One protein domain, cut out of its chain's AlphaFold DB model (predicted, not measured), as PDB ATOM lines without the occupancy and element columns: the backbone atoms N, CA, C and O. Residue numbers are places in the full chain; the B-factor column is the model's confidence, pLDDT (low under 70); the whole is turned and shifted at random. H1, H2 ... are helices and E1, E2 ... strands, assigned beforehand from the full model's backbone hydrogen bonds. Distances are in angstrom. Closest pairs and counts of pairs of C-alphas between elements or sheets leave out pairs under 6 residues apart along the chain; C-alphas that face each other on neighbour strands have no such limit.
ATOM      1  N   GLU A  61     -23.633 -39.087 -39.210       89.31
ATOM      2  CA  GLU A  61     -24.717 -38.116 -39.380       89.31
ATOM      3  C   GLU A  61     -25.028 -37.841 -40.851       89.31
ATOM      4  O   GLU A  61     -26.200 -37.796 -41.226       89.31
ATOM      5  N   GLU A  62     -24.006 -37.720 -41.697       90.88
ATOM      6  CA  GLU A  62     -24.195 -37.506 -43.134       90.88
ATOM      7  C   GLU A  62     -24.811 -38.718 -43.811       90.88
ATOM      8  O   GLU A  62     -25.804 -38.582 -44.520       90.88
ATOM      9  N   ARG A  63     -24.295 -39.917 -43.532       91.50
ATOM     10  CA  ARG A  63     -24.863 -41.148 -44.093       91.50
ATOM     11  C   ARG A  63     -26.279 -41.403 -43.591       91.50
ATOM     12  O   ARG A  63     -27.141 -41.838 -44.349       91.50
ATOM     13  N   ARG A  64     -26.559 -41.096 -42.321       91.62
ATOM     14  CA  ARG A  64     -27.918 -41.151 -41.772       91.62
ATOM     15  C   ARG A  64     -28.832 -40.175 -42.503       91.62
ATOM     16  O   ARG A  64     -29.968 -40.534 -42.798       91.62
ATOM     17  N   LYS A  65     -28.359 -38.959 -42.788       92.88
ATOM     18  CA  LYS A  65     -29.119 -37.971 -43.556       92.88
ATOM     19  C   LYS A  65     -29.399 -38.472 -44.974       92.88
ATOM     20  O   LYS A  65     -30.547 -38.419 -45.387       92.88
ATOM     21  N   GLU A  66     -28.404 -39.017 -45.669       93.75
ATOM     22  CA  GLU A  66     -28.575 -39.601 -47.009       93.75
ATOM     23  C   GLU A  66     -29.611 -40.731 -47.023       93.75
ATOM     24  O   GLU A  66     -30.482 -40.758 -47.890       93.75
ATOM     25  N   LEU A  67     -29.577 -41.630 -46.034       93.94
ATOM     26  CA  LEU A  67     -30.579 -42.692 -45.908       93.94
ATOM     27  C   LEU A  67     -31.989 -42.137 -45.672       93.94
ATOM     28  O   LEU A  67     -32.956 -42.677 -46.204       93.94
ATOM     29  N   VAL A  68     -32.126 -41.074 -44.877       95.00
ATOM     30  CA  VAL A  68     -33.429 -40.434 -44.643       95.00
ATOM     31  C   VAL A  68     -33.919 -39.696 -45.887       95.00
ATOM     32  O   VAL A  68     -35.104 -39.776 -46.196       95.00
ATOM     33  N   ASP A  69     -33.026 -39.026 -46.615       96.06
ATOM     34  CA  ASP A  69     -33.345 -38.363 -47.882       96.06
ATOM     35  C   ASP A  69     -33.807 -39.396 -48.932       96.06
ATOM     36  O   ASP A  69     -34.756 -39.144 -49.678       96.06
ATOM     37  N   GLN A  70     -33.198 -40.589 -48.956       96.50
ATOM     38  CA  GLN A  70     -33.640 -41.696 -49.807       96.50
ATOM     39  C   GLN A  70     -35.013 -42.236 -49.379       96.50
ATOM     40  O   GLN A  70     -35.886 -42.375 -50.229       96.50
ATOM     41  N   LEU A  71     -35.244 -42.460 -48.079       96.31
ATOM     42  CA  LEU A  71     -36.559 -42.876 -47.575       96.31
ATOM     43  C   LEU A  71     -37.652 -41.853 -47.927       96.31
ATOM     44  O   LEU A  71     -38.747 -42.239 -48.324       96.31
ATOM     45  N   ASP A  72     -37.377 -40.551 -47.799       97.44
ATOM     46  CA  ASP A  72     -38.316 -39.493 -48.194       97.44
ATOM     47  C   ASP A  72     -38.696 -39.594 -49.674       97.44
ATOM     48  O   ASP A  72     -39.874 -39.496 -50.022       97.44
ATOM     49  N   LYS A  73     -37.709 -39.848 -50.538       97.44
ATOM     50  CA  LYS A  73     -37.931 -40.058 -51.967       97.44
ATOM     51  C   LYS A  73     -38.765 -41.313 -52.236       97.44
ATOM     52  O   LYS A  73     -39.765 -41.214 -52.945       97.44
ATOM     53  N   ASP A  74     -38.401 -42.448 -51.643       97.12
ATOM     54  CA  ASP A  74     -39.096 -43.727 -51.834       97.12
ATOM     55  C   ASP A  74     -40.567 -43.628 -51.403       97.12
ATOM     56  O   ASP A  74     -41.472 -44.096 -52.096       97.12
ATOM     57  N   LEU A  75     -40.839 -42.950 -50.284       96.06
ATOM     58  CA  LEU A  75     -42.208 -42.723 -49.824       96.06
ATOM     59  C   LEU A  75     -42.977 -41.768 -50.743       96.06
ATOM     60  O   LEU A  75     -44.151 -42.014 -51.022       96.06
ATOM     61  N   LYS A  76     -42.334 -40.726 -51.277       96.38
ATOM     62  CA  LYS A  76     -42.960 -39.814 -52.249       96.38
ATOM     63  C   LYS A  76     -43.325 -40.482 -53.574       96.38
ATOM     64  O   LYS A  76     -44.273 -40.045 -54.223       96.38
ATOM     65  N   GLU A  77     -42.625 -41.545 -53.966       96.50
ATOM     66  CA  GLU A  77     -43.004 -42.363 -55.128       96.50
ATOM     67  C   GLU A  77     -44.304 -43.157 -54.882       96.50
ATOM     68  O   GLU A  77     -45.059 -43.416 -55.820       96.50
ATOM     69  N   ILE A  78     -44.614 -43.496 -53.624       93.62
ATOM     70  CA  ILE A  78     -45.886 -44.129 -53.232       93.62
ATOM     71  C   ILE A  78     -47.013 -43.088 -53.176       93.62
ATOM     72  O   ILE A  78     -48.137 -43.344 -53.632       93.62
ATOM     73  N   ASP A  79     -46.731 -41.934 -52.570       91.69
ATOM     74  CA  ASP A  79     -47.643 -40.797 -52.474       91.69
ATOM     75  C   ASP A  79     -46.866 -39.482 -52.297       91.69
ATOM     76  O   ASP A  79     -46.132 -39.313 -51.327       91.69
ATOM     77  N   GLY A  80     -47.048 -38.524 -53.208       94.19
ATOM     78  CA  GLY A  80     -46.283 -37.271 -53.211       94.19
ATOM     79  C   GLY A  80     -46.463 -36.405 -51.958       94.19
ATOM     80  O   GLY A  80     -45.635 -35.530 -51.703       94.19
ATOM     81  N   ASP A  81     -47.502 -36.668 -51.162       93.69
ATOM     82  CA  ASP A  81     -47.788 -35.964 -49.910       93.69
ATOM     83  C   ASP A  81     -46.976 -36.479 -48.707       93.69
ATOM     84  O   ASP A  81     -47.095 -35.941 -47.596       93.69
ATOM     85  N   PHE A  82     -46.159 -37.523 -48.885       95.00
ATOM     86  CA  PHE A  82     -45.245 -37.981 -47.843       95.00
ATOM     87  C   PHE A  82     -44.142 -36.957 -47.546       95.00
ATOM     88  O   PHE A  82     -43.675 -36.210 -48.407       95.00
ATOM     89  N   ASN A  83     -43.708 -36.937 -46.286       94.44
ATOM     90  CA  ASN A  83     -42.601 -36.106 -45.829       94.44
ATOM     91  C   ASN A  83     -41.900 -36.753 -44.636       94.44
ATOM     92  O   ASN A  83     -42.549 -37.079 -43.633       94.44
ATOM     93  N   VAL A  84     -40.582 -36.884 -44.710       95.69
ATOM     94  CA  VAL A  84     -39.763 -37.465 -43.645       95.69
ATOM     95  C   VAL A  84     -38.885 -36.398 -43.001       95.69
ATOM     96  O   VAL A  84     -38.251 -35.585 -43.665       95.69
ATOM     97  N   LYS A  85     -38.849 -36.373 -41.665       94.06
ATOM     98  CA  LYS A  85     -38.083 -35.382 -40.899       94.06
ATOM     99  C   LYS A  85     -37.244 -36.028 -39.814       94.06
ATOM    100  O   LYS A  85     -37.761 -36.764 -38.976       94.06
ATOM    101  N   ILE A  86     -35.977 -35.637 -39.757       92.44
ATOM    102  CA  ILE A  86     -35.098 -35.919 -38.623       92.44
ATOM    103  C   ILE A  86     -35.365 -34.892 -37.520       92.44
ATOM    104  O   ILE A  86     -35.371 -33.687 -37.779       92.44
ATOM    105  N   LYS A  87     -35.553 -35.343 -36.278       91.75
ATOM    106  CA  LYS A  87     -35.474 -34.474 -35.092       91.75
ATOM    107  C   LYS A  87     -34.684 -35.194 -34.005       91.75
ATOM    108  O   LYS A  87     -35.187 -36.127 -33.382       91.75
ATOM    109  N   GLY A  88     -33.441 -34.762 -33.806       88.75
ATOM    110  CA  GLY A  88     -32.492 -35.464 -32.945       88.75
ATOM    111  C   GLY A  88     -32.210 -36.878 -33.461       88.75
ATOM    112  O   GLY A  88     -31.933 -37.088 -34.648       88.75
ATOM    113  N   ASP A  89     -32.335 -37.859 -32.577       87.38
ATOM    114  CA  ASP A  89     -32.181 -39.288 -32.852       87.38
ATOM    115  C   ASP A  89     -33.402 -39.914 -33.548       87.38
ATOM    116  O   ASP A  89     -33.311 -41.020 -34.083       87.38
ATOM    117  N   ARG A  90     -34.518 -39.186 -33.640       91.12
ATOM    118  CA  ARG A  90     -35.794 -39.699 -34.154       91.12
ATOM    119  C   ARG A  90     -36.045 -39.328 -35.606       91.12
ATOM    120  O   ARG A  90     -35.612 -38.271 -36.078       91.12
ATOM    121  N   ILE A  91     -36.800 -40.185 -36.288       94.00
ATOM    122  CA  ILE A  91     -37.245 -39.980 -37.669       94.00
ATOM    123  C   ILE A  91     -38.766 -40.024 -37.695       94.00
ATOM    124  O   ILE A  91     -39.389 -40.988 -37.259       94.00
ATOM    125  N   TYR A  92     -39.365 -38.956 -38.198       94.62
ATOM    126  CA  TYR A  92     -40.803 -38.769 -38.254       94.62
ATOM    127  C   TYR A  92     -41.286 -38.860 -39.691       94.62
ATOM    128  O   TYR A  92     -40.779 -38.134 -40.542       94.62
ATOM    129  N   ILE A  93     -42.296 -39.690 -39.933       94.44
ATOM    130  CA  ILE A  93     -42.899 -39.873 -41.252       94.44
ATOM    131  C   ILE A  93     -44.315 -39.311 -41.206       94.44
ATOM    132  O   ILE A  93     -45.153 -39.731 -40.399       94.44
ATOM    133  N   TYR A  94     -44.563 -38.338 -42.070       92.88
ATOM    134  CA  TYR A  94     -45.831 -37.641 -42.206       92.88
ATOM    135  C   TYR A  94     -46.467 -37.963 -43.551       92.88
ATOM    136  O   TYR A  94     -45.762 -38.150 -44.539       92.88
ATOM    137  N   LEU A  95     -47.795 -37.948 -43.578       90.44
ATOM    138  CA  LEU A  95     -48.586 -37.816 -44.794       90.44
ATOM    139  C   LEU A  95     -49.397 -36.528 -44.670       90.44
ATOM    140  O   LEU A  95     -50.144 -36.349 -43.699       90.44
ATOM    141  N   CYS A  96     -49.204 -35.601 -45.604       86.81
ATOM    142  CA  CYS A  96     -49.656 -34.218 -45.470       86.81
ATOM    143  C   CYS A  96     -49.152 -33.606 -44.140       86.81
ATOM    144  O   CYS A  96     -47.950 -33.494 -43.899       86.81
ATOM    145  N   ALA A  97     -50.071 -33.226 -43.246       85.38
ATOM    146  CA  ALA A  97     -49.768 -32.683 -41.920       85.38
ATOM    147  C   ALA A  97     -49.883 -33.719 -40.783       85.38
ATOM    148  O   ALA A  97     -49.637 -33.388 -39.621       85.38
ATOM    149  N   VAL A  98     -50.264 -34.963 -41.085       88.31
ATOM    150  CA  VAL A  98     -50.528 -35.995 -40.075       88.31
ATOM    151  C   VAL A  98     -49.289 -36.856 -39.886       88.31
ATOM    152  O   VAL A  98     -48.766 -37.431 -40.837       88.31
ATOM    153  N   ARG A  99     -48.817 -36.969 -38.641       89.69
ATOM    154  CA  ARG A  99     -47.748 -37.910 -38.292       89.69
ATOM    155  C   ARG A  99     -48.300 -39.331 -38.357       89.69
ATOM    156  O   ARG A  99     -49.192 -39.661 -37.578       89.69
ATOM    157  N   LEU A 100     -47.747 -40.157 -39.238       90.38
ATOM    158  CA  LEU A 100     -48.128 -41.563 -39.364       90.38
ATOM    159  C   LEU A 100     -47.209 -42.464 -38.545       90.38
ATOM    160  O   LEU A 100     -47.698 -43.269 -37.753       90.38
ATOM    161  N   TYR A 101     -45.895 -42.274 -38.685       90.94
ATOM    162  CA  TYR A 101     -44.892 -43.123 -38.049       90.94
ATOM    163  C   TYR A 101     -43.811 -42.300 -37.348       90.94
ATOM    164  O   TYR A 101     -43.500 -41.168 -37.731       90.94
ATOM    165  N   GLU A 102     -43.229 -42.890 -36.314       92.69
ATOM    166  CA  GLU A 102     -42.030 -42.404 -35.636       92.69
ATOM    167  C   GLU A 102     -41.081 -43.579 -35.446       92.69
ATOM    168  O   GLU A 102     -41.457 -44.580 -34.838       92.69
ATOM    169  N   LEU A 103     -39.863 -43.446 -35.962       91.50
ATOM    170  CA  LEU A 103     -38.777 -44.398 -35.769       91.50
ATOM    171  C   LEU A 103     -37.854 -43.862 -34.675       91.50
ATOM    172  O   LEU A 103     -37.417 -42.705 -34.734       91.50
ATOM    173  N   TYR A 104     -37.590 -44.685 -33.665       87.50
ATOM    174  CA  TYR A 104     -36.806 -44.312 -32.491       87.50
ATOM    175  C   TYR A 104     -36.167 -45.532 -31.825       87.50
ATOM    176  O   TYR A 104     -36.635 -46.663 -31.947       87.50
ATOM    177  N   GLY A 105     -35.102 -45.302 -31.059       72.38
ATOM    178  CA  GLY A 105     -34.327 -46.403 -30.488       72.38
ATOM    179  C   GLY A 105     -33.722 -47.301 -31.572       72.38
ATOM    180  O   GLY A 105     -33.697 -46.947 -32.749       72.38
ATOM    181  N   GLU A 106     -33.167 -48.442 -31.172       68.25
ATOM    182  CA  GLU A 106     -32.403 -49.278 -32.103       68.25
ATOM    183  C   GLU A 106     -33.238 -49.990 -33.159       68.25
ATOM    184  O   GLU A 106     -32.644 -50.318 -34.167       68.25
ATOM    185  N   ASP A 107     -34.559 -50.142 -32.988       69.25
ATOM    186  CA  ASP A 107     -35.448 -50.782 -33.975       69.25
ATOM    187  C   ASP A 107     -36.951 -50.505 -33.703       69.25
ATOM    188  O   ASP A 107     -37.824 -51.256 -34.142       69.25
ATOM    189  N   ASN A 108     -37.306 -49.459 -32.942       83.69
ATOM    190  CA  ASN A 108     -38.713 -49.239 -32.588       83.69
ATOM    191  C   ASN A 108     -39.423 -48.347 -33.604       83.69
ATOM    192  O   ASN A 108     -38.917 -47.303 -34.019       83.69
ATOM    193  N   MET A 109     -40.656 -48.735 -33.923       88.19
ATOM    194  CA  MET A 109     -41.587 -47.943 -34.713       88.19
ATOM    195  C   MET A 109     -42.877 -47.741 -33.922       88.19
ATOM    196  O   MET A 109     -43.557 -48.705 -33.573       88.19
ATOM    197  N   ALA A 110     -43.244 -46.485 -33.682       88.19
ATOM    198  CA  ALA A 110     -44.585 -46.130 -33.238       88.19
ATOM    199  C   ALA A 110     -45.447 -45.782 -34.450       88.19
ATOM    200  O   ALA A 110     -45.029 -45.027 -35.329       88.19
ATOM    201  N   ILE A 111     -46.668 -46.311 -34.458       88.12
ATOM    202  CA  ILE A 111     -47.690 -46.026 -35.463       88.12
ATOM    203  C   ILE A 111     -48.748 -45.154 -34.793       88.12
ATOM    204  O   ILE A 111     -49.377 -45.569 -33.821       88.12
ATOM    205  N   TYR A 112     -48.935 -43.939 -35.295       83.94
ATOM    206  CA  TYR A 112     -49.888 -42.978 -34.736       83.94
ATOM    207  C   TYR A 112     -51.216 -42.964 -35.473       83.94
ATOM    208  O   TYR A 112     -52.246 -42.643 -34.883       83.94
ATOM    209  N   SER A 113     -51.199 -43.262 -36.768       72.94
ATOM    210  CA  SER A 113     -52.387 -43.157 -37.594       72.94
ATOM    211  C   SER A 113     -52.284 -44.022 -38.844       72.94
ATOM    212  O   SER A 113     -51.194 -44.214 -39.379       72.94
ATOM    213  N   VAL A 114     -53.425 -44.533 -39.311       65.19
ATOM    214  CA  VAL A 114     -53.524 -45.379 -40.506       65.19
ATOM    215  C   VAL A 114     -54.672 -44.863 -41.373       65.19
ATOM    216  O   VAL A 114     -55.820 -45.261 -41.208       65.19
ATOM    217  N   TYR A 115     -54.356 -43.953 -42.296       67.88
ATOM    218  CA  TYR A 115     -55.304 -43.395 -43.275       67.88
ATOM    219  C   TYR A 115     -54.918 -43.740 -44.720       67.88
ATOM    220  O   TYR A 115     -55.174 -42.981 -45.651       67.88
ATOM    221  N   LEU A 116     -54.279 -44.892 -44.922       77.56
ATOM    222  CA  LEU A 116     -53.829 -45.349 -46.233       77.56
ATOM    223  C   LEU A 116     -54.658 -46.538 -46.710       77.56
ATOM    224  O   LEU A 116     -55.077 -47.386 -45.922       77.56
ATOM    225  N   LYS A 117     -54.845 -46.637 -48.030       87.38
ATOM    226  CA  LYS A 117     -55.272 -47.899 -48.646       87.38
ATOM    227  C   LYS A 117     -54.262 -48.988 -48.282       87.38
ATOM    228  O   LYS A 117     -53.062 -48.719 -48.276       87.38
ATOM    229  N   VAL A 118     -54.745 -50.210 -48.057       88.00
ATOM    230  CA  VAL A 118     -53.921 -51.359 -47.629       88.00
ATOM    231  C   VAL A 118     -52.677 -51.539 -48.504       88.00
ATOM    232  O   VAL A 118     -51.586 -51.715 -47.980       88.00
ATOM    233  N   GLU A 119     -52.814 -51.406 -49.824       90.06
ATOM    234  CA  GLU A 119     -51.686 -51.515 -50.758       90.06
ATOM    235  C   GLU A 119     -50.597 -50.453 -50.511       90.06
ATOM    236  O   GLU A 119     -49.413 -50.776 -50.450       90.06
ATOM    237  N   LYS A 120     -50.990 -49.185 -50.324       89.94
ATOM    238  CA  LYS A 120     -50.047 -48.098 -50.020       89.94
ATOM    239  C   LYS A 120     -49.394 -48.303 -48.660       89.94
ATOM    240  O   LYS A 120     -48.201 -48.060 -48.515       89.94
ATOM    241  N   MET A 121     -50.163 -48.774 -47.678       89.56
ATOM    242  CA  MET A 121     -49.644 -49.088 -46.350       89.56
ATOM    243  C   MET A 121     -48.586 -50.196 -46.410       89.56
ATOM    244  O   MET A 121     -47.530 -50.036 -45.810       89.56
ATOM    245  N   ALA A 122     -48.835 -51.275 -47.160       91.06
ATOM    246  CA  ALA A 122     -47.878 -52.369 -47.323       91.06
ATOM    247  C   ALA A 122     -46.549 -51.873 -47.914       91.06
ATOM    248  O   ALA A 122     -45.507 -52.054 -47.292       91.06
ATOM    249  N   LYS A 123     -46.603 -51.129 -49.028       94.00
ATOM    250  CA  LYS A 123     -45.418 -50.524 -49.665       94.00
ATOM    251  C   LYS A 123     -44.675 -49.557 -48.735       94.00
ATOM    252  O   LYS A 123     -43.452 -49.541 -48.697       94.00
ATOM    253  N   THR A 124     -45.417 -48.766 -47.956       92.62
ATOM    254  CA  THR A 124     -44.837 -47.828 -46.979       92.62
ATOM    255  C   THR A 124     -44.062 -48.582 -45.899       92.62
ATOM    256  O   THR A 124     -42.946 -48.205 -45.559       92.62
ATOM    257  N   VAL A 125     -44.638 -49.662 -45.364       91.31
ATOM    258  CA  VAL A 125     -43.986 -50.492 -44.343       91.31
ATOM    259  C   VAL A 125     -42.762 -51.205 -44.915       91.31
ATOM    260  O   VAL A 125     -41.738 -51.243 -44.241       91.31
ATOM    261  N   GLU A 126     -42.825 -51.718 -46.146       94.06
ATOM    262  CA  GLU A 126     -41.666 -52.313 -46.830       94.06
ATOM    263  C   GLU A 126     -40.501 -51.317 -46.939       94.06
ATOM    264  O   GLU A 126     -39.402 -51.622 -46.473       94.06
ATOM    265  N   ALA A 127     -40.759 -50.099 -47.428       94.56
ATOM    266  CA  ALA A 127     -39.744 -49.046 -47.520       94.56
ATOM    267  C   ALA A 127     -39.137 -48.691 -46.149       94.56
ATOM    268  O   ALA A 127     -37.923 -48.534 -46.017       94.56
ATOM    269  N   ILE A 128     -39.963 -48.619 -45.097       92.75
ATOM    270  CA  ILE A 128     -39.492 -48.376 -43.725       92.75
ATOM    271  C   ILE A 128     -38.608 -49.528 -43.225       92.75
ATOM    272  O   ILE A 128     -37.593 -49.278 -42.576       92.75
ATOM    273  N   LEU A 129     -38.969 -50.783 -43.501       91.44
ATOM    274  CA  LEU A 129     -38.188 -51.944 -43.070       91.44
ATOM    275  C   LEU A 129     -36.823 -52.001 -43.765       91.44
ATOM    276  O   LEU A 129     -35.819 -52.280 -43.104       91.44
ATOM    277  N   ASP A 130     -36.769 -51.706 -45.062       93.00
ATOM    278  CA  ASP A 130     -35.508 -51.643 -45.805       93.00
ATOM    279  C   ASP A 130     -34.633 -50.478 -45.333       93.00
ATOM    280  O   ASP A 130     -33.435 -50.662 -45.090       93.00
ATOM    281  N   PHE A 131     -35.233 -49.315 -45.070       92.81
ATOM    282  CA  PHE A 131     -34.547 -48.209 -44.409       92.81
ATOM    283  C   PHE A 131     -33.951 -48.623 -43.052       92.81
ATOM    284  O   PHE A 131     -32.770 -48.374 -42.801       92.81
ATOM    285  N   SER A 132     -34.727 -49.285 -42.187       89.75
ATOM    286  CA  SER A 132     -34.263 -49.711 -40.858       89.75
ATOM    287  C   SER A 132     -33.086 -50.685 -40.940       89.75
ATOM    288  O   SER A 132     -32.119 -50.548 -40.189       89.75
ATOM    289  N   ARG A 133     -33.104 -51.622 -41.898       90.25
ATOM    290  CA  ARG A 133     -31.974 -52.535 -42.153       90.25
ATOM    291  C   ARG A 133     -30.707 -51.774 -42.540       90.25
ATOM    292  O   ARG A 133     -29.647 -52.037 -41.971       90.25
ATOM    293  N   ASN A 134     -30.818 -50.812 -43.454       91.38
ATOM    294  CA  ASN A 134     -29.681 -50.001 -43.896       91.38
ATOM    295  C   ASN A 134     -29.142 -49.116 -42.764       91.38
ATOM    296  O   ASN A 134     -27.929 -49.004 -42.576       91.38
ATOM    297  N   LEU A 135     -30.032 -48.527 -41.960       89.00
ATOM    298  CA  LEU A 135     -29.648 -47.723 -40.802       89.00
ATOM    299  C   LEU A 135     -28.918 -48.561 -39.743       89.00
ATOM    300  O   LEU A 135     -27.962 -48.081 -39.134       89.00
ATOM    301  N   ARG A 136     -29.341 -49.810 -39.528       87.44
ATOM    302  CA  ARG A 136     -28.663 -50.741 -38.621       87.44
ATOM    303  C   ARG A 136     -27.257 -51.079 -39.106       87.44
ATOM    304  O   ARG A 136     -26.310 -50.924 -38.342       87.44
ATOM    305  N   GLN A 137     -27.106 -51.447 -40.378       87.00
ATOM    306  CA  GLN A 137     -25.791 -51.709 -40.976       87.00
ATOM    307  C   GLN A 137     -24.854 -50.503 -40.873       87.00
ATOM    308  O   GLN A 137     -23.648 -50.669 -40.718       87.00
ATOM    309  N   LEU A 138     -25.398 -49.285 -40.942       86.19
ATOM    310  CA  LEU A 138     -24.619 -48.062 -40.791       86.19
ATOM    311  C   LEU A 138     -24.063 -47.876 -39.367       86.19
ATOM    312  O   LEU A 138     -22.982 -47.316 -39.222       86.19
ATOM    313  N   LYS A 139     -24.779 -48.324 -38.328       79.88
ATOM    314  CA  LYS A 139     -24.323 -48.248 -36.925       79.88
ATOM    315  C   LYS A 139     -23.262 -49.295 -36.574       79.88
ATOM    316  O   LYS A 139     -22.549 -49.119 -35.594       79.88
ATOM    317  N   GLU A 140     -23.194 -50.383 -37.337       77.31
ATOM    318  CA  GLU A 140     -22.237 -51.481 -37.141       77.31
ATOM    319  C   GLU A 140     -20.852 -51.197 -37.785       77.31
ATOM    320  O   GLU A 140     -19.954 -52.032 -37.675       77.31
ATOM    321  N   GLN A 141     -20.665 -50.036 -38.441       62.72
ATOM    322  CA  GLN A 141     -19.426 -49.589 -39.119       62.72
ATOM    323  C   GLN A 141     -18.632 -48.554 -38.314       62.72
ATOM    324  O   GLN A 141     -17.389 -48.523 -38.491       62.72
TER     325      GLN A 141
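Overview. This is residues 61 to 141 of the 141 residues of an uncharacterized protein of Lactobacillus crispatus CTV-05 (UniProt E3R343). A twisted four-stranded sheet has two long helices, H1 and H2, side by side over one face; its other face is bare. The printed part has 81 residues, with two named helices and four named strands in the order H1, E1, E2, E3, E4, H2 along the chain, and the sheet, ordered E1 - E2 - E3 - E4, is a meander, each strand the antiparallel neighbour of the one before. The class is mixed, in two layers; it is compact, radius of gyration of the C-alphas 11.9 A, spanning 37 by 21 by 17 A.

Arrangement. H1, residues 61 to 78, is on the sheet over E1, residues 82 to 87; their closest C-alphas, Asp 72 and Val 84, are 5.2 A apart. E1 forms a hairpin with E2, residues 90 to 95 (N 85 to O 92, 2.8 A), E2 with E3, residues 98 to 104 (N 93 to O 101, 2.9 A), and E3 with E4, residues 108 to 111 (N 102 to O 110, 3.0 A). H2, residues 118 to 139, is on the same face, over E3. It touches H1, closest C-alphas Leu 75 and Thr 124, 6.4 A, at a shallow tilt of 13 degrees, opposite ways. O i to N i+4 pairs are within hydrogen-bond range throughout H2 and 13 of 14 in H1.

Along the chain. From first to last C-alpha, H1 measures 26.0 A, beginning at (-24.717, -38.116, -39.380), E3 17.7 A, and H2 31.6 A, ending at (-24.323, -48.248, -36.925).

Size, cuts and confidence. The printed part has no cut and no long link. Residues 106 to 107, 114 to 115 and 141 have pLDDT under 70.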